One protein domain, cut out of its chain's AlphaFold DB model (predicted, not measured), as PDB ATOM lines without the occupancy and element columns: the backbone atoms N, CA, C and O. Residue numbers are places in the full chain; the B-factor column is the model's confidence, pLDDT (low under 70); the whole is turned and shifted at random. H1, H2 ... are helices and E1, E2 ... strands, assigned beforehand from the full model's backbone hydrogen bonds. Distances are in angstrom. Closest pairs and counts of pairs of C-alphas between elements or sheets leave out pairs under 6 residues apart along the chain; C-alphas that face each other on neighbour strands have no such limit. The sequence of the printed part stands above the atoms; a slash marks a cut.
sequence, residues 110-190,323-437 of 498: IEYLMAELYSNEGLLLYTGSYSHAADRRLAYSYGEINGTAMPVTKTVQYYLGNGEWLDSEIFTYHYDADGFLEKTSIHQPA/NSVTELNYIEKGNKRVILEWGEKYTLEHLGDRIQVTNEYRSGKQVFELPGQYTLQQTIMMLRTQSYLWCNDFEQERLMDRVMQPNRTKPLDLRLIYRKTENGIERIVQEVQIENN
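This is residues 110 to 190 and 323 to 437 of the 498 residues of an uncharacterized protein of Flavobacterium sp. (UniProt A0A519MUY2). The strands make a wide, incomplete barrel with H2 inside it: a curled ten-strand sheet forms most of the ring, and a five-strand sheet, E8 to E12, covers another side. The two sheets join where E7 runs on into E8, while E12 and E13 are apart and leave the ring open there. The printed part has 196 residues with fifteen named strands and two named helices, in the order E1 E2 H1 E3 E4 E5 E6 E7 E8 E9 E10 E11 E12 H2 E13 E14 E15, and its class is mostly strand. The larger sheet runs E7 E6 E5 E4 E3 E2 E1 E15 E14 E13 and the smaller E8 E9 E10 E11 E12, both antiparallel. The whole is compact, with a radius of gyration of the C-alphas of 17.2 A and spans of 50 by 48 by 33 A.

Start with E1, residues 110 to 118, and E2, residues 124 to 128, a hairpin with N 117 and O 126 at 2.9 A. H1, residues 130 to 133, stands at the sheet's level, its height over the sheet being 1.0 A; its closest C-alpha to E1 is that of Tyr 130, 6.0 A from that of Met 114. Next find the meander, each strand the antiparallel neighbour of the one before, of E3, residues 136 to 145, E4, 148 to 161, E5, 164 to 175, and E6, 181 to 188. Look for N 138 and O 127 at 2.8 A between E3 and E2, N 139 and O 155 at 2.9 A between E3 and E4, N 166 and O 158 at 2.8 A between E5 and E4, and N 172 and O 185 at 2.8 A between E5 and E6. E7, residues 323 to 327, is an edge strand beside E6, with N 186 and O 324 at 2.8 A. It runs on at 33 degrees into E8, residues 329 to 333, which opens a second meander with E9, 337 to 342, E10, 344 to 350, E11, 354 to 361, and E12, 364 to 371. Here N 339 and O 332 are 2.9 A apart, N 346 and O 340 2.8 A, N 358 and O 347 2.8 A, and N 366 and O 359 2.9 A. H2, residues 376 to 385, makes two layers with each sheet, a helix on one face of it. Over the smaller sheet its height is 8.2 A, and its closest C-alpha to E10 is that of Leu 376, 7.0 A from that of Leu 348. Over the larger its height is 9.1 A; it runs along the strands, at 11 degrees to E4 on the local plane, and the closest C-alphas of H2 and E6 are those of Gln 377 and Leu 181, 7.1 A apart. In H2 every O i to N i+4 pair is within hydrogen-bond range; H1 is too short for such a pair, and its one O i to N i+3 pair is not within range. The last meander is E13, residues 398 to 401, an edge strand, E14, 412 to 421, and E15, 424 to 436, with N 414 and O 399 at 2.8 A and N 428 and O 417 at 2.8 A. E15 is also the neighbour of E1, where N 116 and O 427 are 2.8 A apart.

Find C-alpha 110 at (180.864, 141.798, 125.411); from there E1 runs 22.8 A and bends by 57 degrees at residue 113. E3 is 28.1 A long, E4 35.2 A with a bend of 53 degrees at residue 158, and E5 31.1 A with one of 61 degrees at residue 168. H2 begins at C-alpha 376, (190.050, 119.257, 146.742), and is 14.2 A long. E14 is 27.4 A and E15 38.0 A, ending at C-alpha 436, (172.425, 137.157, 116.430).

The two C-alphas farthest apart, those of Ala 177 and Asn 437, are 54.2 A from each other. Residues 191 to 322 are not printed, and C-alphas 190 and 323 stand 10.1 A apart across that cut. Of the links printed whole, that from H2 to E13, residues 386 to 397, is long. The mean pLDDT of the printed part is 84.8, with values under 70 at residue 112, residues 129 to 135, 160 to 163, 392, 404 to 410 and 436 to 437.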
ATOM      1  N   ILE A 110     180.119 141.850 124.158       75.44
ATOM      2  CA  ILE A 110     180.864 141.798 125.411       75.44
ATOM      3  C   ILE A 110     180.069 142.550 126.475       75.44
ATOM      4  O   ILE A 110     179.759 143.728 126.289       75.44
ATOM      5  N   GLU A 111     179.762 141.890 127.587       70.31
ATOM      6  CA  GLU A 111     179.100 142.497 128.741       70.31
ATOM      7  C   GLU A 111     180.042 142.522 129.944       70.31
ATOM      8  O   GLU A 111     180.660 141.525 130.305       70.31
ATOM      9  N   TYR A 112     180.183 143.680 130.582       69.12
ATOM     10  CA  TYR A 112     181.042 143.814 131.754       69.12
ATOM     11  C   TYR A 112     180.435 143.093 132.965       69.12
ATOM     12  O   TYR A 112     179.308 143.405 133.367       69.12
ATOM     13  N   LEU A 113     181.197 142.203 133.610       71.31
ATOM     14  CA  LEU A 113     180.750 141.510 134.820       71.31
ATOM     15  C   LEU A 113     181.345 142.114 136.091       71.31
ATOM     16  O   LEU A 113     180.594 142.571 136.957       71.31
ATOM     17  N   MET A 114     182.672 142.107 136.230       77.56
ATOM     18  CA  MET A 114     183.338 142.473 137.485       77.56
ATOM     19  C   MET A 114     184.798 142.895 137.306       77.56
ATOM     20  O   MET A 114     185.413 142.631 136.275       77.56
ATOM     21  N   ALA A 115     185.330 143.563 138.329       79.69
ATOM     22  CA  ALA A 115     186.758 143.780 138.528       79.69
ATOM     23  C   ALA A 115     187.233 143.038 139.773       79.69
ATOM     24  O   ALA A 115     186.537 142.990 140.791       79.69
ATOM     25  N   GLU A 116     188.450 142.528 139.697       85.06
ATOM     26  CA  GLU A 116     189.130 141.832 140.771       85.06
ATOM     27  C   GLU A 116     190.521 142.419 140.977       85.06
ATOM     28  O   GLU A 116     191.179 142.844 140.028       85.06
ATOM     29  N   LEU A 117     190.971 142.420 142.226       87.38
ATOM     30  CA  LEU A 117     192.343 142.733 142.588       87.38
ATOM     31  C   LEU A 117     192.958 141.507 143.239       87.38
ATOM     32  O   LEU A 117     192.442 141.013 144.240       87.38
ATOM     33  N   TYR A 118     194.078 141.062 142.696       90.88
ATOM     34  CA  TYR A 118     194.899 139.991 143.229       90.88
ATOM     35  C   TYR A 118     196.177 140.556 143.845       90.88
ATOM     36  O   TYR A 118     196.692 141.577 143.387       90.88
ATOM     37  N   SER A 119     196.714 139.881 144.859       90.81
ATOM     38  CA  SER A 119     198.066 140.135 145.349       90.81
ATOM     39  C   SER A 119     199.111 139.713 144.307       90.81
ATOM     40  O   SER A 119     198.796 139.043 143.319       90.81
ATOM     41  N   ASN A 120     200.378 140.071 144.526       87.25
ATOM     42  CA  ASN A 120     201.474 139.652 143.643       87.25
ATOM     43  C   ASN A 120     201.702 138.129 143.649       87.25
ATOM     44  O   ASN A 120     202.259 137.585 142.699       87.25
ATOM     45  N   GLU A 121     201.246 137.447 144.697       86.50
ATOM     46  CA  GLU A 121     201.275 135.993 144.877       86.50
ATOM     47  C   GLU A 121     200.048 135.295 144.266       86.50
ATOM     48  O   GLU A 121     199.926 134.076 144.359       86.50
ATOM     49  N   GLY A 122     199.131 136.049 143.651       87.56
ATOM     50  CA  GLY A 122     197.959 135.508 142.965       87.56
ATOM     51  C   GLY A 122     196.757 135.206 143.866       87.56
ATOM     52  O   GLY A 122     195.868 134.453 143.469       87.56
ATOM     53  N   LEU A 123     196.693 135.800 145.062       90.44
ATOM     54  CA  LEU A 123     195.553 135.666 145.976       90.44
ATOM     55  C   LEU A 123     194.519 136.766 145.725       90.44
ATOM     56  O   LEU A 123     194.876 137.942 145.701       90.44
ATOM     57  N   LEU A 124     193.243 136.413 145.557       91.69
ATOM     58  CA  LEU A 124     192.168 137.391 145.351       91.69
ATOM     59  C   LEU A 124     191.956 138.253 146.603       91.69
ATOM     60  O   LEU A 124     191.431 137.776 147.598       91.69
ATOM     61  N   LEU A 125     192.287 139.539 146.545       90.44
ATOM     62  CA  LEU A 125     192.089 140.489 147.643       90.44
ATOM     63  C   LEU A 125     190.683 141.089 147.624       90.44
ATOM     64  O   LEU A 125     190.013 141.132 148.656       90.44
ATOM     65  N   TYR A 126     190.233 141.539 146.449       88.38
ATOM     66  CA  TYR A 126     188.932 142.183 146.277       88.38
ATOM     67  C   TYR A 126     188.242 141.721 144.998       88.38
ATOM     68  O   TYR A 126     188.897 141.544 143.979       88.38
ATOM     69  N   THR A 127     186.916 141.617 145.020       86.38
ATOM     70  CA  THR A 127     186.086 141.449 143.813       86.38
ATOM     71  C   THR A 127     184.819 142.292 143.910       86.38
ATOM     72  O   THR A 127     184.228 142.393 144.984       86.38
ATOM     73  N   GLY A 128     184.391 142.920 142.816       76.69
ATOM     74  CA  GLY A 128     183.185 143.752 142.781       76.69
ATOM     75  C   GLY A 128     182.614 143.903 141.372       76.69
ATOM     76  O   GLY A 128     183.350 143.922 140.386       76.69
ATOM     77  N   SER A 129     181.288 144.016 141.260       66.50
ATOM     78  CA  SER A 129     180.602 144.168 139.970       66.50
ATOM     79  C   SER A 129     180.228 145.623 139.711       66.50
ATOM     80  O   SER A 129     179.319 146.142 140.350       66.50
ATOM     81  N   TYR A 130     180.851 146.268 138.722       54.81
ATOM     82  CA  TYR A 130     180.482 147.635 138.327       54.81
ATOM     83  C   TYR A 130     179.095 147.729 137.675       54.81
ATOM     84  O   TYR A 130     178.432 148.755 137.799       54.81
ATOM     85  N   SER A 131     178.641 146.676 136.993       46.47
ATOM     86  CA  SER A 131     177.365 146.684 136.267       46.47
ATOM     87  C   SER A 131     176.157 146.447 137.174       46.47
ATOM     88  O   SER A 131     175.109 147.048 136.954       46.47
ATOM     89  N   HIS A 132     176.298 145.616 138.212       51.50
ATOM     90  CA  HIS A 132     175.173 145.217 139.065       51.50
ATOM     91  C   HIS A 132     175.207 145.862 140.461       51.50
ATOM     92  O   HIS A 132     174.147 146.074 141.048       51.50
ATOM     93  N   ALA A 133     176.392 146.189 140.997       61.44
ATOM     94  CA  ALA A 133     176.552 146.777 142.331       61.44
ATOM     95  C   ALA A 133     177.917 147.484 142.484       61.44
ATOM     96  O   ALA A 133     178.775 147.020 143.232       61.44
ATOM     97  N   ALA A 134     178.135 148.589 141.755       60.94
ATOM     98  CA  ALA A 134     179.420 149.312 141.722       60.94
ATOM     99  C   ALA A 134     179.911 149.799 143.099       60.94
ATOM    100  O   ALA A 134     181.096 150.035 143.304       60.94
ATOM    101  N   ASP A 135     178.985 149.942 144.036       68.50
ATOM    102  CA  ASP A 135     179.183 150.346 145.418       68.50
ATOM    103  C   ASP A 135     179.389 149.157 146.369       68.50
ATOM    104  O   ASP A 135     179.444 149.352 147.575       68.50
ATOM    105  N   ARG A 136     179.528 147.927 145.859       77.19
ATOM    106  CA  ARG A 136     179.756 146.709 146.646       77.19
ATOM    107  C   ARG A 136     181.017 145.986 146.188       77.19
ATOM    108  O   ARG A 136     181.216 145.744 144.999       77.19
ATOM    109  N   ARG A 137     181.813 145.522 147.149       84.19
ATOM    110  CA  ARG A 137     182.903 144.569 146.913       84.19
ATOM    111  C   ARG A 137     182.930 143.475 147.975       84.19
ATOM    112  O   ARG A 137     182.387 143.636 149.063       84.19
ATOM    113  N   LEU A 138     183.577 142.365 147.664       88.94
ATOM    114  CA  LEU A 138     183.947 141.329 148.619       88.94
ATOM    115  C   LEU A 138     185.446 141.455 148.856       88.94
ATOM    116  O   LEU A 138     186.208 141.475 147.892       88.94
ATOM    117  N   ALA A 139     185.848 141.571 150.114       92.56
ATOM    118  CA  ALA A 139     187.241 141.605 150.533       92.56
ATOM    119  C   ALA A 139     187.608 140.277 151.192       92.56
ATOM    120  O   ALA A 139     186.847 139.783 152.021       92.56
ATOM    121  N   TYR A 140     188.763 139.716 150.853       94.19
ATOM    122  CA  TYR A 140     189.224 138.446 151.407       94.19
ATOM    123  C   TYR A 140     190.492 138.646 152.224       94.19
ATOM    124  O   TYR A 140     191.359 139.452 151.883       94.19
ATOM    125  N   SER A 141     190.611 137.874 153.299       94.56
ATOM    126  CA  SER A 141     191.868 137.702 154.020       94.56
ATOM    127  C   SER A 141     192.241 136.228 154.057       94.56
ATOM    128  O   SER A 141     191.370 135.356 154.001       94.56
ATOM    129  N   TYR A 142     193.539 135.953 154.145       94.81
ATOM    130  CA  TYR A 142     194.091 134.610 154.035       94.81
ATOM    131  C   TYR A 142     194.891 134.239 155.281       94.81
ATOM    132  O   TYR A 142     195.491 135.094 155.931       94.81
ATOM    133  N   GLY A 143     194.908 132.947 155.587       94.12
ATOM    134  CA  GLY A 143     195.768 132.323 156.583       94.12
ATOM    135  C   GLY A 143     196.385 131.046 156.021       94.12
ATOM    136  O   GLY A 143     195.903 130.494 155.032       94.12
ATOM    137  N   GLU A 144     197.466 130.578 156.634       93.81
ATOM    138  CA  GLU A 144     198.107 129.328 156.231       93.81
ATOM    139  C   GLU A 144     197.373 128.133 156.851       93.81
ATOM    140  O   GLU A 144     197.319 127.992 158.072       93.81
ATOM    141  N   ILE A 145     196.801 127.276 156.005       93.94
ATOM    142  CA  ILE A 145     196.096 126.051 156.389       93.94
ATOM    143  C   ILE A 145     196.783 124.891 155.671       93.94
ATOM    144  O   ILE A 145     196.783 124.830 154.441       93.94
ATOM    145  N   ASN A 146     197.412 123.990 156.431       88.31
ATOM    146  CA  ASN A 146     198.183 122.856 155.903       88.31
ATOM    147  C   ASN A 146     199.190 123.253 154.803       88.31
ATOM    148  O   ASN A 146     199.280 122.611 153.757       88.31
ATOM    149  N   GLY A 147     199.938 124.339 155.030       87.19
ATOM    150  CA  GLY A 147     200.961 124.833 154.101       87.19
ATOM    151  C   GLY A 147     200.418 125.554 152.863       87.19
ATOM    152  O   GLY A 147     201.186 125.883 151.965       87.19
ATOM    153  N   THR A 148     199.104 125.790 152.785       88.00
ATOM    154  CA  THR A 148     198.456 126.499 151.674       88.00
ATOM    155  C   THR A 148     197.768 127.763 152.180       88.00
ATOM    156  O   THR A 148     197.061 127.731 153.186       88.00
ATOM    157  N   ALA A 149     197.936 128.883 151.476       91.44
ATOM    158  CA  ALA A 149     197.211 130.115 151.777       91.44
ATOM    159  C   ALA A 149     195.720 129.952 151.436       91.44
ATOM    160  O   ALA A 149     195.341 129.904 150.262       91.44
ATOM    161  N   MET A 150     194.878 129.879 152.467       92.50
ATOM    162  CA  MET A 150     193.434 129.674 152.373       92.50
ATOM    163  C   MET A 150     192.662 130.885 152.907       92.50
ATOM    164  O   MET A 150     193.111 131.507 153.870       92.50
ATOM    165  N   PRO A 151     191.512 131.250 152.311       94.38
ATOM    166  CA  PRO A 151     190.714 132.373 152.794       94.38
ATOM    167  C   PRO A 151     190.207 132.087 154.213       94.38
ATOM    168  O   PRO A 151     189.529 131.091 154.445       94.38
ATOM    169  N   VAL A 152     190.488 132.955 155.173       96.12
ATOM    170  CA  VAL A 152     189.979 132.824 156.551       96.12
ATOM    171  C   VAL A 152     188.801 133.748 156.803       96.12
ATOM    172  O   VAL A 152     187.906 133.400 157.571       96.12
ATOM    173  N   THR A 153     188.737 134.874 156.086       95.44
ATOM    174  CA  THR A 153     187.550 135.725 156.078       95.44
ATOM    175  C   THR A 153     187.166 136.177 154.676       95.44
ATOM    176  O   THR A 153     188.009 136.325 153.789       95.44
ATOM    177  N   LYS A 154     185.867 136.419 154.499       94.25
ATOM    178  CA  LYS A 154     185.300 137.197 153.398       94.25
ATOM    179  C   LYS A 154     184.398 138.264 154.005       94.25
ATOM    180  O   LYS A 154     183.433 137.928 154.684       94.25
ATOM    181  N   THR A 155     184.673 139.525 153.723       92.06
ATOM    182  CA  THR A 155     183.872 140.654 154.192       92.06
ATOM    183  C   THR A 155     183.119 141.266 153.024       92.06
ATOM    184  O   THR A 155     183.720 141.649 152.020       92.06
ATOM    185  N   VAL A 156     181.798 141.369 153.141       88.06
ATOM    186  CA  VAL A 156     180.984 142.146 152.202       88.06
ATOM    187  C   VAL A 156     181.132 143.610 152.583       88.06
ATOM    188  O   VAL A 156     180.769 143.998 153.691       88.06
ATOM    189  N   GLN A 157     181.679 144.412 151.676       85.12
ATOM    190  CA  GLN A 157     181.943 145.826 151.893       85.12
ATOM    191  C   GLN A 157     181.115 146.683 150.947       85.12
ATOM    192  O   GLN A 157     180.997 146.367 149.760       85.12
ATOM    193  N   TYR A 158     180.608 147.798 151.462       78.06
ATOM    194  CA  TYR A 158     179.900 148.797 150.671       78.06
ATOM    195  C   TYR A 158     180.599 150.142 150.721       78.06
ATOM    196  O   TYR A 158     181.068 150.564 151.772       78.06
ATOM    197  N   TYR A 159     180.687 150.813 149.586       73.31
ATOM    198  CA  TYR A 159     181.350 152.097 149.491       73.31
ATOM    199  C   TYR A 159     180.455 153.180 150.100       73.31
ATOM    200  O   TYR A 159     179.289 153.300 149.733       73.31
ATOM    201  N   LEU A 160     180.998 153.963 151.034       66.19
ATOM    202  CA  LEU A 160     180.308 155.096 151.668       66.19
ATOM    203  C   LEU A 160     180.694 156.447 151.052       66.19
ATOM    204  O   LEU A 160     180.070 157.466 151.345       66.19
ATOM    205  N   GLY A 161     181.693 156.452 150.164       57.38
ATOM    206  CA  GLY A 161     182.216 157.659 149.537       57.38
ATOM    207  C   GLY A 161     183.522 158.092 150.194       57.38
ATOM    208  O   GLY A 161     183.919 157.555 151.222       57.38
ATOM    209  N   ASN A 162     184.222 159.053 149.587       62.19
ATOM    210  CA  ASN A 162     185.464 159.630 150.127       62.19
ATOM    211  C   ASN A 162     186.559 158.602 150.501       62.19
ATOM    212  O   ASN A 162     187.383 158.868 151.371       62.19
ATOM    213  N   GLY A 163     186.587 157.437 149.847       65.25
ATOM    214  CA  GLY A 163     187.537 156.358 150.145       65.25
ATOM    215  C   GLY A 163     187.128 155.413 151.285       65.25
ATOM    216  O   GLY A 163     187.853 154.455 151.547       65.25
ATOM    217  N   GLU A 164     185.978 155.620 151.928       73.00
ATOM    218  CA  GLU A 164     185.518 154.807 153.059       73.00
ATOM    219  C   GLU A 164     184.642 153.624 152.624       73.00
ATOM    220  O   GLU A 164     183.788 153.739 151.739       73.00
ATOM    221  N   TRP A 165     184.835 152.479 153.284       81.25
ATOM    222  CA  TRP A 165     184.078 151.249 153.062       81.25
ATOM    223  C   TRP A 165     183.445 150.762 154.366       81.25
ATOM    224  O   TRP A 165     184.088 150.734 155.413       81.25
ATOM    225  N   LEU A 166     182.184 150.353 154.283       81.94
ATOM    226  CA  LEU A 166     181.408 149.786 155.371       81.94
ATOM    227  C   LEU A 166     181.417 148.262 155.296       81.94
ATOM    228  O   LEU A 166     180.857 147.688 154.362       81.94
ATOM    229  N   ASP A 167     181.957 147.614 156.322       86.81
ATOM    230  CA  ASP A 167     181.823 146.169 156.508       86.81
ATOM    231  C   ASP A 167     180.381 145.833 156.892       86.81
ATOM    232  O   ASP A 167     179.914 146.226 157.959       86.81
ATOM    233  N   SER A 168     179.668 145.127 156.024       81.56
ATOM    234  CA  SER A 168     178.261 144.773 156.213       81.56
ATOM    235  C   SER A 168     178.102 143.371 156.798       81.56
ATOM    236  O   SER A 168     177.444 143.204 157.821       81.56
ATOM    237  N   GLU A 169     178.777 142.383 156.215       87.50
ATOM    238  CA  GLU A 169     178.724 140.987 156.651       87.50
ATOM    239  C   GLU A 169     180.137 140.413 156.684       87.50
ATOM    240  O   GLU A 169     180.895 140.555 155.720       87.50
ATOM    241  N   ILE A 170     180.484 139.734 157.775       92.56
ATOM    242  CA  ILE A 170     181.793 139.111 157.963       92.56
ATOM    243  C   ILE A 170     181.606 137.598 157.993       92.56
ATOM    244  O   ILE A 170     181.065 137.036 158.944       92.56
ATOM    245  N   PHE A 171     182.078 136.933 156.947       94.44
ATOM    246  CA  PHE A 171     182.131 135.482 156.853       94.44
ATOM    247  C   PHE A 171     183.485 135.024 157.383       94.44
ATOM    248  O   PHE A 171     184.518 135.474 156.893       94.44
ATOM    249  N   THR A 172     183.480 134.114 158.350       97.06
ATOM    250  CA  THR A 172     184.675 133.450 158.877       97.06
ATOM    251  C   THR A 172     184.637 131.982 158.482       97.06
ATOM    252  O   THR A 172     183.636 131.297 158.705       97.06
ATOM    253  N   TYR A 173     185.717 131.507 157.871       96.44
ATOM    254  CA  TYR A 173     185.862 130.133 157.404       96.44
ATOM    255  C   TYR A 173     186.666 129.326 158.420       96.44
ATOM    256  O   TYR A 173     187.784 129.697 158.775       96.44
ATOM    257  N   HIS A 174     186.088 128.226 158.890       96.38
ATOM    258  CA  HIS A 174     186.708 127.342 159.868       96.38
ATOM    259  C   HIS A 174     187.073 126.024 159.197       96.38
ATOM    260  O   HIS A 174     186.228 125.403 158.547       96.38
ATOM    261  N   TYR A 175     188.324 125.611 159.366       96.06
ATOM    262  CA  TYR A 175     188.894 124.434 158.724       96.06
ATOM    263  C   TYR A 175     189.152 123.326 159.745       96.06
ATOM    264  O   TYR A 175     189.502 123.615 160.890       96.06
ATOM    265  N   ASP A 176     188.995 122.074 159.321       94.31
ATOM    266  CA  ASP A 176     189.417 120.912 160.100       94.31
ATOM    267  C   ASP A 176     190.936 120.672 159.991       94.31
ATOM    268  O   ASP A 176     191.658 121.383 159.286       94.31
ATOM    269  N   ALA A 177     191.442 119.667 160.713       92.38
ATOM    270  CA  ALA A 177     192.871 119.339 160.742       92.38
ATOM    271  C   ALA A 177     193.434 118.924 159.366       92.38
ATOM    272  O   ALA A 177     194.625 119.095 159.111       92.38
ATOM    273  N   ASP A 178     192.584 118.426 158.464       91.56
ATOM    274  CA  ASP A 178     192.954 118.030 157.102       91.56
ATOM    275  C   ASP A 178     192.804 119.195 156.098       91.56
ATOM    276  O   ASP A 178     193.091 119.054 154.903       91.56
ATOM    277  N   GLY A 179     192.416 120.378 156.585       92.69
ATOM    278  CA  GLY A 179     192.284 121.610 155.813       92.69
ATOM    279  C   GLY A 179     190.973 121.716 155.037       92.69
ATOM    280  O   GLY A 179     190.836 122.605 154.195       92.69
ATOM    281  N   PHE A 180     190.005 120.829 155.283       94.25
ATOM    282  CA  PHE A 180     188.670 120.936 154.697       94.25
ATOM    283  C   PHE A 180     187.842 121.978 155.443       94.25
ATOM    284  O   PHE A 180     187.921 122.102 156.662       94.25
ATOM    285  N   LEU A 181     187.018 122.728 154.707       94.38
ATOM    286  CA  LEU A 181     186.098 123.692 155.304       94.38
ATOM    287  C   LEU A 181     185.043 122.949 156.133       94.38
ATOM    288  O   LEU A 181     184.187 122.276 155.568       94.38
ATOM    289  N   GLU A 182     185.073 123.090 157.451       93.75
ATOM    290  CA  GLU A 182     184.119 122.462 158.369       93.75
ATOM    291  C   GLU A 182     182.831 123.286 158.462       93.75
ATOM    292  O   GLU A 182     181.723 122.771 158.304       93.75
ATOM    293  N   LYS A 183     182.975 124.594 158.687       94.44
ATOM    294  CA  LYS A 183     181.844 125.505 158.864       94.44
ATOM    295  C   LYS A 183     182.179 126.933 158.467       94.44
ATOM    296  O   LYS A 183     183.335 127.347 158.418       94.44
ATOM    297  N   THR A 184     181.135 127.703 158.194       95.12
ATOM    298  CA  THR A 184     181.198 129.151 158.000       95.12
ATOM    299  C   THR A 184     180.383 129.830 159.091       95.12
ATOM    300  O   THR A 184     179.195 129.544 159.227       95.12
ATOM    301  N   SER A 185     180.994 130.749 159.830       95.94
ATOM    302  CA  SER A 185     180.276 131.659 160.723       95.94
ATOM    303  C   SER A 185     180.055 132.986 160.012       95.94
ATOM    304  O   SER A 185     180.977 133.517 159.398       95.94
ATOM    305  N   ILE A 186     178.839 133.516 160.073       93.12
ATOM    306  CA  ILE A 186     178.474 134.806 159.493       93.12
ATOM    307  C   ILE A 186     178.126 135.729 160.650       93.12
ATOM    308  O   ILE A 186     177.242 135.418 161.448       93.12
ATOM    309  N   HIS A 187     178.841 136.844 160.737       91.81
ATOM    310  CA  HIS A 187     178.562 137.916 161.675       91.81
ATOM    311  C   HIS A 187     178.081 139.146 160.911       91.81
ATOM    312  O   HIS A 187     178.833 139.738 160.131       91.81
ATOM    313  N   GLN A 188     176.840 139.538 161.172       87.12
ATOM    314  CA  GLN A 188     176.299 140.828 160.796       87.12
ATOM    315  C   GLN A 188     176.295 141.734 162.038       87.12
ATOM    316  O   GLN A 188     175.533 141.506 162.979       87.12
ATOM    317  N   PRO A 189     177.148 142.758 162.092       84.88
ATOM    318  CA  PRO A 189     177.201 143.694 163.211       84.88
ATOM    319  C   PRO A 189     175.982 144.626 163.255       84.88
ATOM    320  O   PRO A 189     175.638 145.260 162.256       84.88
ATOM    321  N   ALA A 190     175.399 144.776 164.448       85.44
ATOM    322  CA  ALA A 190     174.326 145.735 164.701       85.44
ATOM    323  C   ALA A 190     174.831 147.171 164.524       85.44
ATOM    324  O   ALA A 190     175.816 147.558 165.160       85.44
ATOM    325  N   ASN A 323     173.867 136.667 163.913       92.06
ATOM    326  CA  ASN A 323     174.909 135.658 163.857       92.06
ATOM    327  C   ASN A 323     174.291 134.376 163.333       92.06
ATOM    328  O   ASN A 323     173.289 133.907 163.874       92.06
ATOM    329  N   SER A 324     174.920 133.777 162.334       92.50
ATOM    330  CA  SER A 324     174.533 132.457 161.855       92.50
ATOM    331  C   SER A 324     175.759 131.584 161.638       92.50
ATOM    332  O   SER A 324     176.885 132.057 161.474       92.50
ATOM    333  N   VAL A 325     175.543 130.275 161.693       94.00
ATOM    334  CA  VAL A 325     176.574 129.278 161.425       94.00
ATOM    335  C   VAL A 325     176.004 128.296 160.420       94.00
ATOM    336  O   VAL A 325     174.870 127.845 160.550       94.00
ATOM    337  N   THR A 326     176.787 127.985 159.396       90.75
ATOM    338  CA  THR A 326     176.467 126.950 158.416       90.75
ATOM    339  C   THR A 326     177.584 125.926 158.417       90.75
ATOM    340  O   THR A 326     178.731 126.264 158.119       90.75
ATOM    341  N   GLU A 327     177.253 124.685 158.742       91.94
ATOM    342  CA  GLU A 327     178.181 123.557 158.697       91.94
ATOM    343  C   GLU A 327     178.106 122.868 157.332       91.94
ATOM    344  O   GLU A 327     177.055 122.865 156.684       91.94
ATOM    345  N   LEU A 328     179.228 122.311 156.877       90.44
ATOM    346  CA  LEU A 328     179.265 121.495 155.669       90.44
ATOM    347  C   LEU A 328     179.061 120.029 156.044       90.44
ATOM    348  O   LEU A 328     179.808 119.471 156.847       90.44
ATOM    349  N   ASN A 329     178.071 119.387 155.423       92.31
ATOM    350  CA  ASN A 329     177.829 117.966 155.619       92.31
ATOM    351  C   ASN A 329     178.677 117.150 154.640       92.31
ATOM    352  O   ASN A 329     178.398 117.122 153.442       92.31
ATOM    353  N   TYR A 330     179.700 116.469 155.144       95.25
ATOM    354  CA  TYR A 330     180.515 115.570 154.335       95.25
ATOM    355  C   TYR A 330     180.017 114.131 154.451       95.25
ATOM    356  O   TYR A 330     180.017 113.548 155.533       95.25
ATOM    357  N   ILE A 331     179.662 113.542 153.313       96.19
ATOM    358  CA  ILE A 331     179.300 112.126 153.190       96.19
ATOM    359  C   ILE A 331     180.570 111.275 153.038       96.19
ATOM    360  O   ILE A 331     180.666 110.183 153.591       96.19
ATOM    361  N   GLU A 332     181.558 111.787 152.301       95.62
ATOM    362  CA  GLU A 332     182.862 111.153 152.096       95.62
ATOM    363  C   GLU A 332     183.950 112.234 152.119       95.62
ATOM    364  O   GLU A 332     183.822 113.249 151.431       95.62
ATOM    365  N   LYS A 333     185.025 112.017 152.888       93.44
ATOM    366  CA  LYS A 333     186.217 112.879 152.909       93.44
ATOM    367  C   LYS A 333     187.460 112.053 152.617       93.44
ATOM    368  O   LYS A 333     187.781 111.132 153.365       93.44
ATOM    369  N   GLY A 334     188.173 112.397 151.552       91.12
ATOM    370  CA  GLY A 334     189.432 111.761 151.202       91.12
ATOM    371  C   GLY A 334     190.248 112.588 150.215       91.12
ATOM    372  O   GLY A 334     189.741 113.479 149.541       91.12
ATOM    373  N   ASN A 335     191.531 112.253 150.087       86.25
ATOM    374  CA  ASN A 335     192.479 113.030 149.276       86.25
ATOM    375  C   ASN A 335     192.239 112.930 147.762       86.25
ATOM    376  O   ASN A 335     192.724 113.762 147.004       86.25
ATOM    377  N   LYS A 336     191.520 111.897 147.307       93.94
ATOM    378  CA  LYS A 336     191.185 111.692 145.886       93.94
ATOM    379  C   LYS A 336     189.717 111.927 145.571       93.94
ATOM    380  O   LYS A 336     189.375 112.091 144.402       93.94
ATOM    381  N   ARG A 337     188.856 111.916 146.588       97.25
ATOM    382  CA  ARG A 337     187.414 112.003 146.419       97.25
ATOM    383  C   ARG A 337     186.768 112.617 147.644       97.25
ATOM    384  O   ARG A 337     187.086 112.241 148.768       97.25
ATOM    385  N   VAL A 338     185.855 113.545 147.401       97.50
ATOM    386  CA  VAL A 338     185.013 114.154 148.426       97.50
ATOM    387  C   VAL A 338     183.575 114.135 147.945       97.50
ATOM    388  O   VAL A 338     183.294 114.469 146.795       97.50
ATOM    389  N   ILE A 339     182.661 113.772 148.839       96.50
ATOM    390  CA  ILE A 339     181.225 113.929 148.635       96.50
ATOM    391  C   ILE A 339     180.709 114.809 149.764       96.50
ATOM    392  O   ILE A 339     180.843 114.449 150.934       96.50
ATOM    393  N   LEU A 340     180.106 115.939 149.416       93.75
ATOM    394  CA  LEU A 340     179.450 116.824 150.370       93.75
ATOM    395  C   LEU A 340     178.018 117.135 149.940       93.75
ATOM    396  O   LEU A 340     177.693 117.130 148.753       93.75
ATOM    397  N   GLU A 341     177.173 117.419 150.917       90.00
ATOM    398  CA  GLU A 341     175.793 117.835 150.726       90.00
ATOM    399  C   GLU A 341     175.597 119.227 151.328       90.00
ATOM    400  O   GLU A 341     175.804 119.457 152.520       90.00
ATOM    401  N   TRP A 342     175.211 120.176 150.483       79.75
ATOM    402  CA  TRP A 342     174.961 121.558 150.869       79.75
ATOM    403  C   TRP A 342     173.877 122.145 149.958       79.75
ATOM    404  O   TRP A 342     174.157 122.766 148.935       79.75
ATOM    405  N   GLY A 343     172.613 121.874 150.304       80.12
ATOM    406  CA  GLY A 343     171.440 122.156 149.463       80.12
ATOM    407  C   GLY A 343     171.328 121.221 148.250       80.12
ATOM    408  O   GLY A 343     170.259 120.673 147.987       80.12
ATOM    409  N   GLU A 344     172.450 121.000 147.571       85.00
ATOM    410  CA  GLU A 344     172.682 120.043 146.493       85.00
ATOM    411  C   GLU A 344     173.845 119.118 146.874       85.00
ATOM    412  O   GLU A 344     174.615 119.407 147.798       85.00
ATOM    413  N   LYS A 345     173.986 117.993 146.172       92.06
ATOM    414  CA  LYS A 345     175.056 117.030 146.439       92.06
ATOM    415  C   LYS A 345     176.194 117.222 145.444       92.06
ATOM    416  O   LYS A 345     176.017 117.058 144.240       92.06
ATOM    417  N   TYR A 346     177.384 117.492 145.966       92.69
ATOM    418  CA  TYR A 346     178.601 117.669 145.185       92.69
ATOM    419  C   TYR A 346     179.519 116.462 145.363       92.69
ATOM    420  O   TYR A 346     179.811 116.050 146.483       92.69
ATOM    421  N   THR A 347     179.991 115.897 144.254       95.75
ATOM    422  CA  THR A 347     181.049 114.877 144.227       95.75
ATOM    423  C   THR A 347     182.254 115.444 143.495       95.75
ATOM    424  O   THR A 347     182.143 115.815 142.328       95.75
ATOM    425  N   LEU A 348     183.390 115.522 144.179       96.06
ATOM    426  CA  LEU A 348     184.650 116.010 143.638       96.06
ATOM    427  C   LEU A 348     185.640 114.856 143.566       96.06
ATOM    428  O   LEU A 348     185.861 114.177 144.566       96.06
ATOM    429  N   GLU A 349     186.252 114.650 142.406       97.44
ATOM    430  CA  GLU A 349     187.209 113.569 142.163       97.44
ATOM    431  C   GLU A 349     188.487 114.134 141.548       97.44
ATOM    432  O   GLU A 349     188.465 114.718 140.465       97.44
ATOM    433  N   HIS A 350     189.611 113.955 142.240       96.81
ATOM    434  CA  HIS A 350     190.918 114.378 141.756       96.81
ATOM    435  C   HIS A 350     191.531 113.274 140.890       96.81
ATOM    436  O   HIS A 350     191.947 112.228 141.393       96.81
ATOM    437  N   LEU A 351     191.618 113.518 139.583       96.19
ATOM    438  CA  LEU A 351     192.098 112.551 138.590       96.19
ATOM    439  C   LEU A 351     193.587 112.713 138.254       96.19
ATOM    440  O   LEU A 351     194.171 111.838 137.623       96.19
ATOM    441  N   GLY A 352     194.216 113.788 138.735       94.56
ATOM    442  CA  GLY A 352     195.650 114.049 138.601       94.56
ATOM    443  C   GLY A 352     195.897 115.324 137.810       94.56
ATOM    444  O   GLY A 352     196.287 116.331 138.380       94.56
ATOM    445  N   ASP A 353     195.608 115.298 136.515       93.44
ATOM    446  CA  ASP A 353     195.677 116.457 135.615       93.44
ATOM    447  C   ASP A 353     194.440 117.366 135.702       93.44
ATOM    448  O   ASP A 353     194.486 118.535 135.315       93.44
ATOM    449  N   ARG A 354     193.341 116.842 136.252       93.00
ATOM    450  CA  ARG A 354     192.061 117.537 136.422       93.00
ATOM    451  C   ARG A 354     191.316 117.100 137.677       93.00
ATOM    452  O   ARG A 354     191.528 116.003 138.198       93.00
ATOM    453  N   ILE A 355     190.397 117.948 138.120       93.62
ATOM    454  CA  ILE A 355     189.389 117.652 139.136       93.62
ATOM    455  C   ILE A 355     188.030 117.638 138.454       93.62
ATOM    456  O   ILE A 355     187.614 118.643 137.884       93.62
ATOM    457  N   GLN A 356     187.326 116.515 138.533       94.31
ATOM    458  CA  GLN A 356     185.946 116.415 138.080       94.31
ATOM    459  C   GLN A 356     185.013 116.813 139.226       94.31
ATOM    460  O   GLN A 356     185.064 116.221 140.302       94.31
ATOM    461  N   VAL A 357     184.133 117.779 138.983       92.19
ATOM    462  CA  VAL A 357     183.079 118.195 139.909       92.19
ATOM    463  C   VAL A 357     181.735 117.798 139.321       92.19
ATOM    464  O   VAL A 357     181.361 118.209 138.225       92.19
ATOM    465  N   THR A 358     180.998 116.982 140.062       91.81
ATOM    466  CA  THR A 358     179.619 116.604 139.766       91.81
ATOM    467  C   THR A 358     178.691 117.293 140.756       91.81
ATOM    468  O   THR A 358     178.844 117.088 141.956       91.81
ATOM    469  N   ASN A 359     177.714 118.046 140.257       89.75
ATOM    470  CA  ASN A 359     176.618 118.611 141.040       89.75
ATOM    471  C   ASN A 359     175.313 117.851 140.734       89.75
ATOM    472  O   ASN A 359     174.888 117.775 139.578       89.75
ATOM    473  N   GLU A 360     174.694 117.273 141.761       89.19
ATOM    474  CA  GLU A 360     173.406 116.579 141.717       89.19
ATOM    475  C   GLU A 360     172.332 117.428 142.417       89.19
ATOM    476  O   GLU A 360     172.394 117.662 143.626       89.19
ATOM    477  N   TYR A 361     171.310 117.835 141.660       83.94
ATOM    478  CA  TYR A 361     170.174 118.625 142.142       83.94
ATOM    479  C   TYR A 361     168.842 117.997 141.711       83.94
ATOM    480  O   TYR A 361     168.795 117.055 140.921       83.94
ATOM    481  N   ARG A 362     167.716 118.508 142.231       77.50
ATOM    482  CA  ARG A 362     166.390 117.862 142.086       77.50
ATOM    483  C   ARG A 362     165.973 117.547 140.643       77.50
ATOM    484  O   ARG A 362     165.228 116.597 140.432       77.50
ATOM    485  N   SER A 363     166.396 118.356 139.676       76.69
ATOM    486  CA  SER A 363     165.984 118.261 138.271       76.69
ATOM    487  C   SER A 363     167.080 117.762 137.328       76.69
ATOM    488  O   SER A 363     166.852 117.713 136.120       76.69
ATOM    489  N   GLY A 364     168.255 117.369 137.836       83.06
ATOM    490  CA  GLY A 364     169.305 116.835 136.980       83.06
ATOM    491  C   GLY A 364     170.682 116.728 137.622       83.06
ATOM    492  O   GLY A 364     170.871 116.878 138.826       83.06
ATOM    493  N   LYS A 365     171.657 116.444 136.761       87.31
ATOM    494  CA  LYS A 365     173.068 116.317 137.105       87.31
ATOM    495  C   LYS A 365     173.891 117.168 136.152       87.31
ATOM    496  O   LYS A 365     173.696 117.104 134.939       87.31
ATOM    497  N   GLN A 366     174.832 117.919 136.704       84.81
ATOM    498  CA  GLN A 366     175.823 118.674 135.950       84.81
ATOM    499  C   GLN A 366     177.225 118.201 136.304       84.81
ATOM    500  O   GLN A 366     177.498 117.814 137.438       84.81
ATOM    501  N   VAL A 367     178.112 118.217 135.312       87.81
ATOM    502  CA  VAL A 367     179.518 117.845 135.473       87.81
ATOM    503  C   VAL A 367     180.382 118.919 134.832       87.81
ATOM    504  O   VAL A 367     180.079 119.399 133.734       87.81
ATOM    505  N   PHE A 368     181.449 119.299 135.522       86.62
ATOM    506  CA  PHE A 368     182.487 120.171 134.998       86.62
ATOM    507  C   PHE A 368     183.860 119.792 135.535       86.62
ATOM    508  O   PHE A 368     183.977 119.020 136.482       86.62
ATOM    509  N   GLU A 369     184.896 120.324 134.898       87.69
ATOM    510  CA  GLU A 369     186.281 120.006 135.211       87.69
ATOM    511  C   GLU A 369     187.041 121.277 135.582       87.69
ATOM    512  O   GLU A 369     186.807 122.346 135.016       87.69
ATOM    513  N   LEU A 370     187.947 121.141 136.542       86.06
ATOM    514  CA  LEU A 370     188.920 122.155 136.930       86.06
ATOM    515  C   LEU A 370     190.338 121.612 136.724       86.06
ATOM    516  O   LEU A 370     190.528 120.395 136.763       86.06
ATOM    517  N   PRO A 371     191.343 122.483 136.531       86.50
ATOM    518  CA  PRO A 371     192.740 122.064 136.479       86.50
ATOM    519  C   PRO A 371     193.158 121.270 137.727       86.50
ATOM    520  O   PRO A 371     192.853 121.665 138.851       86.50
ATOM    521  N   GLY A 372     193.908 120.183 137.540       88.69
ATOM    522  CA  GLY A 372     194.385 119.306 138.620       88.69
ATOM    523  C   GLY A 372     195.529 119.885 139.451       88.69
ATOM    524  O   GLY A 372     196.085 119.197 140.296       88.69
ATOM    525  N   GLN A 373     195.902 121.144 139.211       88.56
ATOM    526  CA  GLN A 373     196.868 121.867 140.040       88.56
ATOM    527  C   GLN A 373     196.282 122.304 141.391       88.56
ATOM    528  O   GLN A 373     197.037 122.636 142.301       88.56
ATOM    529  N   TYR A 374     194.952 122.356 141.510       89.19
ATOM    530  CA  TYR A 374     194.277 122.708 142.754       89.19
ATOM    531  C   TYR A 374     194.086 121.478 143.636       89.19
ATOM    532  O   TYR A 374     194.009 120.356 143.152       89.19
ATOM    533  N   THR A 375     193.946 121.679 144.942       91.75
ATOM    534  CA  THR A 375     193.527 120.619 145.866       91.75
ATOM    535  C   THR A 375     191.998 120.510 145.930       91.75
ATOM    536  O   THR A 375     191.256 121.413 145.517       91.75
ATOM    537  N   LEU A 376     191.488 119.405 146.487       94.06
ATOM    538  CA  LEU A 376     190.050 119.257 146.742       94.06
ATOM    539  C   LEU A 376     189.548 120.303 147.753       94.06
ATOM    540  O   LEU A 376     188.460 120.845 147.572       94.06
ATOM    541  N   GLN A 377     190.363 120.652 148.753       93.25
ATOM    542  CA  GLN A 377     190.102 121.721 149.721       93.25
ATOM    543  C   GLN A 377     189.935 123.079 149.022       93.25
ATOM    544  O   GLN A 377     188.955 123.787 149.263       93.25
ATOM    545  N   GLN A 378     190.851 123.426 148.110       91.19
ATOM    546  CA  GLN A 378     190.762 124.660 147.323       91.19
ATOM    547  C   GLN A 378     189.517 124.670 146.439       91.19
ATOM    548  O   GLN A 378     188.826 125.683 146.364       91.19
ATOM    549  N   THR A 379     189.178 123.541 145.817       90.94
ATOM    550  CA  THR A 379     187.992 123.461 144.958       90.94
ATOM    551  C   THR A 379     186.703 123.655 145.757       90.94
ATOM    552  O   THR A 379     185.826 124.400 145.327       90.94
ATOM    553  N   ILE A 380     186.595 123.063 146.951       92.12
ATOM    554  CA  ILE A 380     185.458 123.299 147.853       92.12
ATOM    555  C   ILE A 380     185.355 124.782 148.212       92.12
ATOM    556  O   ILE A 380     184.256 125.335 148.189       92.12
ATOM    557  N   MET A 381     186.482 125.451 148.475       91.12
ATOM    558  CA  MET A 381     186.477 126.892 148.723       91.12
ATOM    559  C   MET A 381     186.036 127.701 147.506       91.12
ATOM    560  O   MET A 381     185.185 128.572 147.667       91.12
ATOM    561  N   MET A 382     186.526 127.392 146.303       89.06
ATOM    562  CA  MET A 382     186.091 128.064 145.072       89.06
ATOM    563  C   MET A 382     184.578 127.931 144.856       89.06
ATOM    564  O   MET A 382     183.927 128.913 144.500       89.06
ATOM    565  N   LEU A 383     184.009 126.748 145.123       87.44
ATOM    566  CA  LEU A 383     182.563 126.515 145.063       87.44
ATOM    567  C   LEU A 383     181.818 127.299 146.143       87.44
ATOM    568  O   LEU A 383     180.802 127.932 145.862       87.44
ATOM    569  N   ARG A 384     182.334 127.295 147.378       86.62
ATOM    570  CA  ARG A 384     181.724 127.993 148.515       86.62
ATOM    571  C   ARG A 384     181.693 129.503 148.313       86.62
ATOM    572  O   ARG A 384     180.726 130.150 148.713       86.62
ATOM    573  N   THR A 385     182.754 130.072 147.752       83.44
ATOM    574  CA  THR A 385     182.841 131.512 147.508       83.44
ATOM    575  C   THR A 385     182.268 131.916 146.163       83.44
ATOM    576  O   THR A 385     182.028 133.106 145.991       83.44
ATOM    577  N   GLN A 386     182.052 130.963 145.245       80.25
ATOM    578  CA  GLN A 386     181.789 131.233 143.829       80.25
ATOM    579  C   GLN A 386     182.830 132.233 143.322       80.25
ATOM    580  O   GLN A 386     182.503 133.363 142.977       80.25
ATOM    581  N   SER A 387     184.114 131.890 143.471       78.69
ATOM    582  CA  SER A 387     185.238 132.781 143.145       78.69
ATOM    583  C   SER A 387     186.475 131.986 142.757       78.69
ATOM    584  O   SER A 387     186.821 131.006 143.418       78.69
ATOM    585  N   TYR A 388     187.202 132.454 141.742       76.88
ATOM    586  CA  TYR A 388     188.535 131.951 141.413       76.88
ATOM    587  C   TYR A 388     189.584 132.591 142.332       76.88
ATOM    588  O   TYR A 388     190.367 133.442 141.912       76.88
ATOM    589  N   LEU A 389     189.580 132.185 143.605       81.06
ATOM    590  CA  LEU A 389     190.434 132.760 144.654       81.06
ATOM    591  C   LEU A 389     191.945 132.627 144.387       81.06
ATOM    592  O   LEU A 389     192.718 133.372 144.985       81.06
ATOM    593  N   TRP A 390     192.339 131.696 143.509       78.62
ATOM    594  CA  TRP A 390     193.726 131.357 143.154       78.62
ATOM    595  C   TRP A 390     193.899 131.238 141.637       78.62
ATOM    596  O   TRP A 390     194.254 130.182 141.116       78.62
ATOM    597  N   CYS A 391     193.559 132.285 140.888       73.31
ATOM    598  CA  CYS A 391     193.785 132.265 139.448       73.31
ATOM    599  C   CYS A 391     195.259 132.565 139.162       73.31
ATOM    600  O   CYS A 391     195.653 133.720 139.125       73.31
ATOM    601  N   ASN A 392     196.067 131.520 138.983       66.56
ATOM    602  CA  ASN A 392     197.512 131.669 138.774       66.56
ATOM    603  C   ASN A 392     197.904 131.871 137.301       66.56
ATOM    604  O   ASN A 392     199.063 132.160 137.014       66.56
ATOM    605  N   ASP A 393     196.957 131.710 136.375       74.62
ATOM    606  CA  ASP A 393     197.178 131.904 134.943       74.62
ATOM    607  C   ASP A 393     196.660 133.282 134.506       74.62
ATOM    608  O   ASP A 393     195.576 133.429 133.941       74.62
ATOM    609  N   PHE A 394     197.452 134.311 134.819       82.12
ATOM    610  CA  PHE A 394     197.190 135.700 134.424       82.12
ATOM    611  C   PHE A 394     197.485 135.978 132.939       82.12
ATOM    612  O   PHE A 394     197.371 137.120 132.499       82.12
ATOM    613  N   GLU A 395     197.857 134.954 132.169       79.31
ATOM    614  CA  GLU A 395     198.079 135.037 130.723       79.31
ATOM    615  C   GLU A 395     196.843 134.556 129.937       79.31
ATOM    616  O   GLU A 395     196.695 134.841 128.748       79.31
ATOM    617  N   GLN A 396     195.914 133.849 130.592       83.88
ATOM    618  CA  GLN A 396     194.701 133.340 129.961       83.88
ATOM    619  C   GLN A 396     193.712 134.466 129.622       83.88
ATOM    620  O   GLN A 396     193.013 134.979 130.494       83.88
ATOM    621  N   GLU A 397     193.567 134.794 128.336       86.69
ATOM    622  CA  GLU A 397     192.637 135.834 127.857       86.69
ATOM    623  C   GLU A 397     191.159 135.400 127.828       86.69
ATOM    624  O   GLU A 397     190.264 136.253 127.793       86.69
ATOM    625  N   ARG A 398     190.885 134.086 127.819       87.19
ATOM    626  CA  ARG A 398     189.523 133.527 127.835       87.19
ATOM    627  C   ARG A 398     189.372 132.323 128.738       87.19
ATOM    628  O   ARG A 398     190.175 131.396 128.661       87.19
ATOM    629  N   LEU A 399     188.290 132.292 129.506       84.88
ATOM    630  CA  LEU A 399     187.945 131.219 130.428       84.88
ATOM    631  C   LEU A 399     186.479 130.830 130.259       84.88
ATOM    632  O   LEU A 399     185.595 131.674 130.329       84.88
ATOM    633  N   MET A 400     186.217 129.535 130.115       81.88
ATOM    634  CA  MET A 400     184.856 129.016 130.165       81.88
ATOM    635  C   MET A 400     184.465 128.762 131.627       81.88
ATOM    636  O   MET A 400     184.849 127.745 132.207       81.88
ATOM    637  N   ASP A 401     183.730 129.690 132.235       79.44
ATOM    638  CA  ASP A 401     183.350 129.630 133.643       79.44
ATOM    639  C   ASP A 401     182.125 128.741 133.884       79.44
ATOM    640  O   ASP A 401     181.081 128.838 133.229       79.44
ATOM    641  N   ARG A 402     182.280 127.866 134.877       74.44
ATOM    642  CA  ARG A 402     181.230 127.011 135.443       74.44
ATOM    643  C   ARG A 402     181.200 127.070 136.976       74.44
ATOM    644  O   ARG A 402     180.349 126.427 137.582       74.44
ATOM    645  N   VAL A 403     182.116 127.820 137.598       73.94
ATOM    646  CA  VAL A 403     182.283 127.913 139.055       73.94
ATOM    647  C   VAL A 403     181.482 129.076 139.624       73.94
ATOM    648  O   VAL A 403     180.831 128.905 140.652       73.94
ATOM    649  N   MET A 404     181.497 130.248 138.977       69.38
ATOM    650  CA  MET A 404     180.794 131.426 139.509       69.38
ATOM    651  C   MET A 404     179.274 131.293 139.374       69.38
ATOM    652  O   MET A 404     178.529 131.919 140.123       69.38
ATOM    653  N   GLN A 405     178.797 130.497 138.410       69.75
ATOM    654  CA  GLN A 405     177.371 130.341 138.112       69.75
ATOM    655  C   GLN A 405     176.966 128.870 137.926       69.75
ATOM    656  O   GLN A 405     176.504 128.489 136.846       69.75
ATOM    657  N   PRO A 406     177.069 128.040 138.983       57.88
ATOM    658  CA  PRO A 406     176.803 126.600 138.904       57.88
ATOM    659  C   PRO A 406     175.347 126.275 138.530       57.88
ATOM    660  O   PRO A 406     175.045 125.169 138.098       57.88
ATOM    661  N   ASN A 407     174.440 127.249 138.649       61.59
ATOM    662  CA  ASN A 407     173.023 127.088 138.328       61.59
ATOM    663  C   ASN A 407     172.694 127.350 136.845       61.59
ATOM    664  O   ASN A 407     171.552 127.138 136.431       61.59
ATOM    665  N   ARG A 408     173.645 127.828 136.024       66.44
ATOM    666  CA  ARG A 408     173.406 128.012 134.584       66.44
ATOM    667  C   ARG A 408     173.526 126.680 133.846       66.44
ATOM    668  O   ARG A 408     174.449 125.904 134.048       66.44
ATOM    669  N   THR A 409     172.605 126.446 132.914       62.62
ATOM    670  CA  THR A 409     172.612 125.250 132.052       62.62
ATOM    671  C   THR A 409     173.739 125.261 131.020       62.62
ATOM    672  O   THR A 409     174.091 124.212 130.481       62.62
ATOM    673  N   LYS A 410     174.294 126.442 130.724       69.62
ATOM    674  CA  LYS A 410     175.422 126.632 129.815       69.62
ATOM    675  C   LYS A 410     176.538 127.405 130.519       69.62
ATOM    676  O   LYS A 410     176.229 128.361 131.231       69.62
ATOM    677  N   PRO A 411     177.801 127.022 130.294       73.75
ATOM    678  CA  PRO A 411     178.947 127.773 130.792       73.75
ATOM    679  C   PRO A 411     178.996 129.173 130.196       73.75
ATOM    680  O   PRO A 411     178.501 129.389 129.085       73.75
ATOM    681  N   LEU A 412     179.624 130.089 130.919       82.12
ATOM    682  CA  LEU A 412     179.882 131.438 130.440       82.12
ATOM    683  C   LEU A 412     181.250 131.492 129.781       82.12
ATOM    684  O   LEU A 412     182.239 131.135 130.410       82.12
ATOM    685  N   ASP A 413     181.314 131.962 128.540       87.19
ATOM    686  CA  ASP A 413     182.601 132.346 127.970       87.19
ATOM    687  C   ASP A 413     182.972 133.709 128.553       87.19
ATOM    688  O   ASP A 413     182.233 134.682 128.401       87.19
ATOM    689  N   LEU A 414     184.072 133.759 129.294       86.88
ATOM    690  CA  LEU A 414     184.571 134.961 129.934       86.88
ATOM    691  C   LEU A 414     185.821 135.430 129.219       86.88
ATOM    692  O   LEU A 414     186.775 134.677 129.043       86.88
ATOM    693  N   ARG A 415     185.850 136.711 128.882       84.75
ATOM    694  CA  ARG A 415     187.056 137.414 128.477       84.75
ATOM    695  C   ARG A 415     187.706 138.050 129.698       84.75
ATOM    696  O   ARG A 415     187.035 138.723 130.483       84.75
ATOM    697  N   LEU A 416     189.014 137.863 129.819       86.50
ATOM    698  CA  LEU A 416     189.819 138.332 130.939       86.50
ATOM    699  C   LEU A 416     190.841 139.353 130.439       86.50
ATOM    700  O   LEU A 416     191.501 139.151 129.420       86.50
ATOM    701  N   ILE A 417     190.944 140.481 131.138       82.94
ATOM    702  CA  ILE A 417     191.913 141.538 130.838       82.94
ATOM    703  C   ILE A 417     192.683 141.836 132.110       82.94
ATOM    704  O   ILE A 417     192.082 142.172 133.128       82.94
ATOM    705  N   TYR A 418     194.006 141.770 132.034       83.62
ATOM    706  CA  TYR A 418     194.877 141.930 133.191       83.62
ATOM    707  C   TYR A 418     195.700 143.209 133.102       83.62
ATOM    708  O   TYR A 418     196.125 143.636 132.025       83.62
ATOM    709  N   ARG A 419     195.956 143.814 134.260       82.62
ATOM    710  CA  ARG A 419     196.897 144.916 134.430       82.62
ATOM    711  C   ARG A 419     197.698 144.691 135.705       82.62
ATOM    712  O   ARG A 419     197.154 144.700 136.803       82.62
ATOM    713  N   LYS A 420     199.010 144.542 135.558       87.25
ATOM    714  CA  LYS A 420     199.923 144.489 136.698       87.25
ATOM    715  C   LYS A 420     200.188 145.899 137.231       87.25
ATOM    716  O   LYS A 420     200.455 146.809 136.446       87.25
ATOM    717  N   THR A 421     200.121 146.067 138.544       82.25
ATOM    718  CA  THR A 421     200.413 147.313 139.263       82.25
ATOM    719  C   THR A 421     201.500 147.062 140.312       82.25
ATOM    720  O   THR A 421     201.945 145.932 140.503       82.25
ATOM    721  N   GLU A 422     201.967 148.111 140.992       86.50
ATOM    722  CA  GLU A 422     202.910 147.964 142.114       86.50
ATOM    723  C   GLU A 422     202.298 147.190 143.299       86.50
ATOM    724  O   GLU A 422     203.006 146.478 144.009       86.50
ATOM    725  N   ASN A 423     200.976 147.281 143.466       82.12
ATOM    726  CA  ASN A 423     200.244 146.755 144.618       82.12
ATOM    727  C   ASN A 423     199.532 145.422 144.323       82.12
ATOM    728  O   ASN A 423     198.812 144.921 145.186       82.12
ATOM    729  N   GLY A 424     199.710 144.847 143.129       89.06
ATOM    730  CA  GLY A 424     199.096 143.576 142.752       89.06
ATOM    731  C   GLY A 424     198.737 143.471 141.271       89.06
ATOM    732  O   GLY A 424     199.370 144.070 140.401       89.06
ATOM    733  N   ILE A 425     197.706 142.682 140.976       88.12
ATOM    734  CA  ILE A 425     197.220 142.423 139.618       88.12
ATOM    735  C   ILE A 425     195.729 142.741 139.565       88.12
ATOM    736  O   ILE A 425     194.918 142.113 140.239       88.12
ATOM    737  N   GLU A 426     195.360 143.718 138.748       85.50
ATOM    738  CA  GLU A 426     193.968 144.035 138.446       85.50
ATOM    739  C   GLU A 426     193.484 143.138 137.305       85.50
ATOM    740  O   GLU A 426     194.157 143.015 136.277       85.50
ATOM    741  N   ARG A 427     192.305 142.535 137.461       84.44
ATOM    742  CA  ARG A 427     191.634 141.747 136.425       84.44
ATOM    743  C   ARG A 427     190.243 142.297 136.159       84.44
ATOM    744  O   ARG A 427     189.447 142.461 137.076       84.44
ATOM    745  N   ILE A 428     189.935 142.533 134.892       83.94
ATOM    746  CA  ILE A 428     188.585 142.823 134.414       83.94
ATOM    747  C   ILE A 428     188.017 141.548 133.797       83.94
ATOM    748  O   ILE A 428     188.656 140.929 132.945       83.94
ATOM    749  N   VAL A 429     186.804 141.187 134.211       79.94
ATOM    750  CA  VAL A 429     186.068 140.014 133.736       79.94
ATOM    751  C   VAL A 429     184.854 140.470 132.938       79.94
ATOM    752  O   VAL A 429     184.032 141.256 133.422       79.94
ATOM    753  N   GLN A 430     184.725 139.961 131.716       80.44
ATOM    754  CA  GLN A 430     183.631 140.292 130.806       80.44
ATOM    755  C   GLN A 430     182.965 139.013 130.292       80.44
ATOM    756  O   GLN A 430     183.656 138.085 129.891       80.44
ATOM    757  N   GLU A 431     181.638 138.963 130.279       83.44
ATOM    758  CA  GLU A 431     180.865 137.902 129.633       83.44
ATOM    759  C   GLU A 431     180.898 138.098 128.116       83.44
ATOM    760  O   GLU A 431     180.673 139.200 127.613       83.44
ATOM    761  N   VAL A 432     181.156 137.024 127.380       84.12
ATOM    762  CA  VAL A 432     181.038 136.972 125.926       84.12
ATOM    763  C   VAL A 432     179.693 136.341 125.589       84.12
ATOM    764  O   VAL A 432     179.486 135.135 125.738       84.12
ATOM    765  N   GLN A 433     178.763 137.160 125.114       82.62
ATOM    766  CA  GLN A 433     177.480 136.709 124.603       82.62
ATOM    767  C   GLN A 433     177.539 136.596 123.089       82.62
ATOM    768  O   GLN A 433     177.894 137.534 122.378       82.62
ATOM    769  N   ILE A 434     177.160 135.427 122.588       77.19
ATOM    770  CA  ILE A 434     176.997 135.218 121.158       77.19
ATOM    771  C   ILE A 434     175.567 135.597 120.797       77.19
ATOM    772  O   ILE A 434     174.638 134.816 121.009       77.19
ATOM    773  N   GLU A 435     175.395 136.802 120.267       71.81
ATOM    774  CA  GLU A 435     174.100 137.288 119.810       71.81
ATOM    775  C   GLU A 435     173.963 137.119 118.300       71.81
ATOM    776  O   GLU A 435     174.949 137.133 117.554       71.81
ATOM    777  N   ASN A 436     172.716 136.987 117.844       61.91
ATOM    778  CA  ASN A 436     172.425 137.157 116.430       61.91
ATOM    779  C   ASN A 436     172.859 138.564 116.024       61.91
ATOM    780  O   ASN A 436     172.591 139.538 116.729       61.91
ATOM    781  N   ASN A 437     173.536 138.660 114.891       60.34
ATOM    782  CA  ASN A 437     173.952 139.947 114.364       60.34
ATOM    783  C   ASN A 437     172.717 140.834 114.147       60.34
ATOM    784  O   ASN A 437     171.762 140.406 113.500       60.34
TER     785      ASN A 437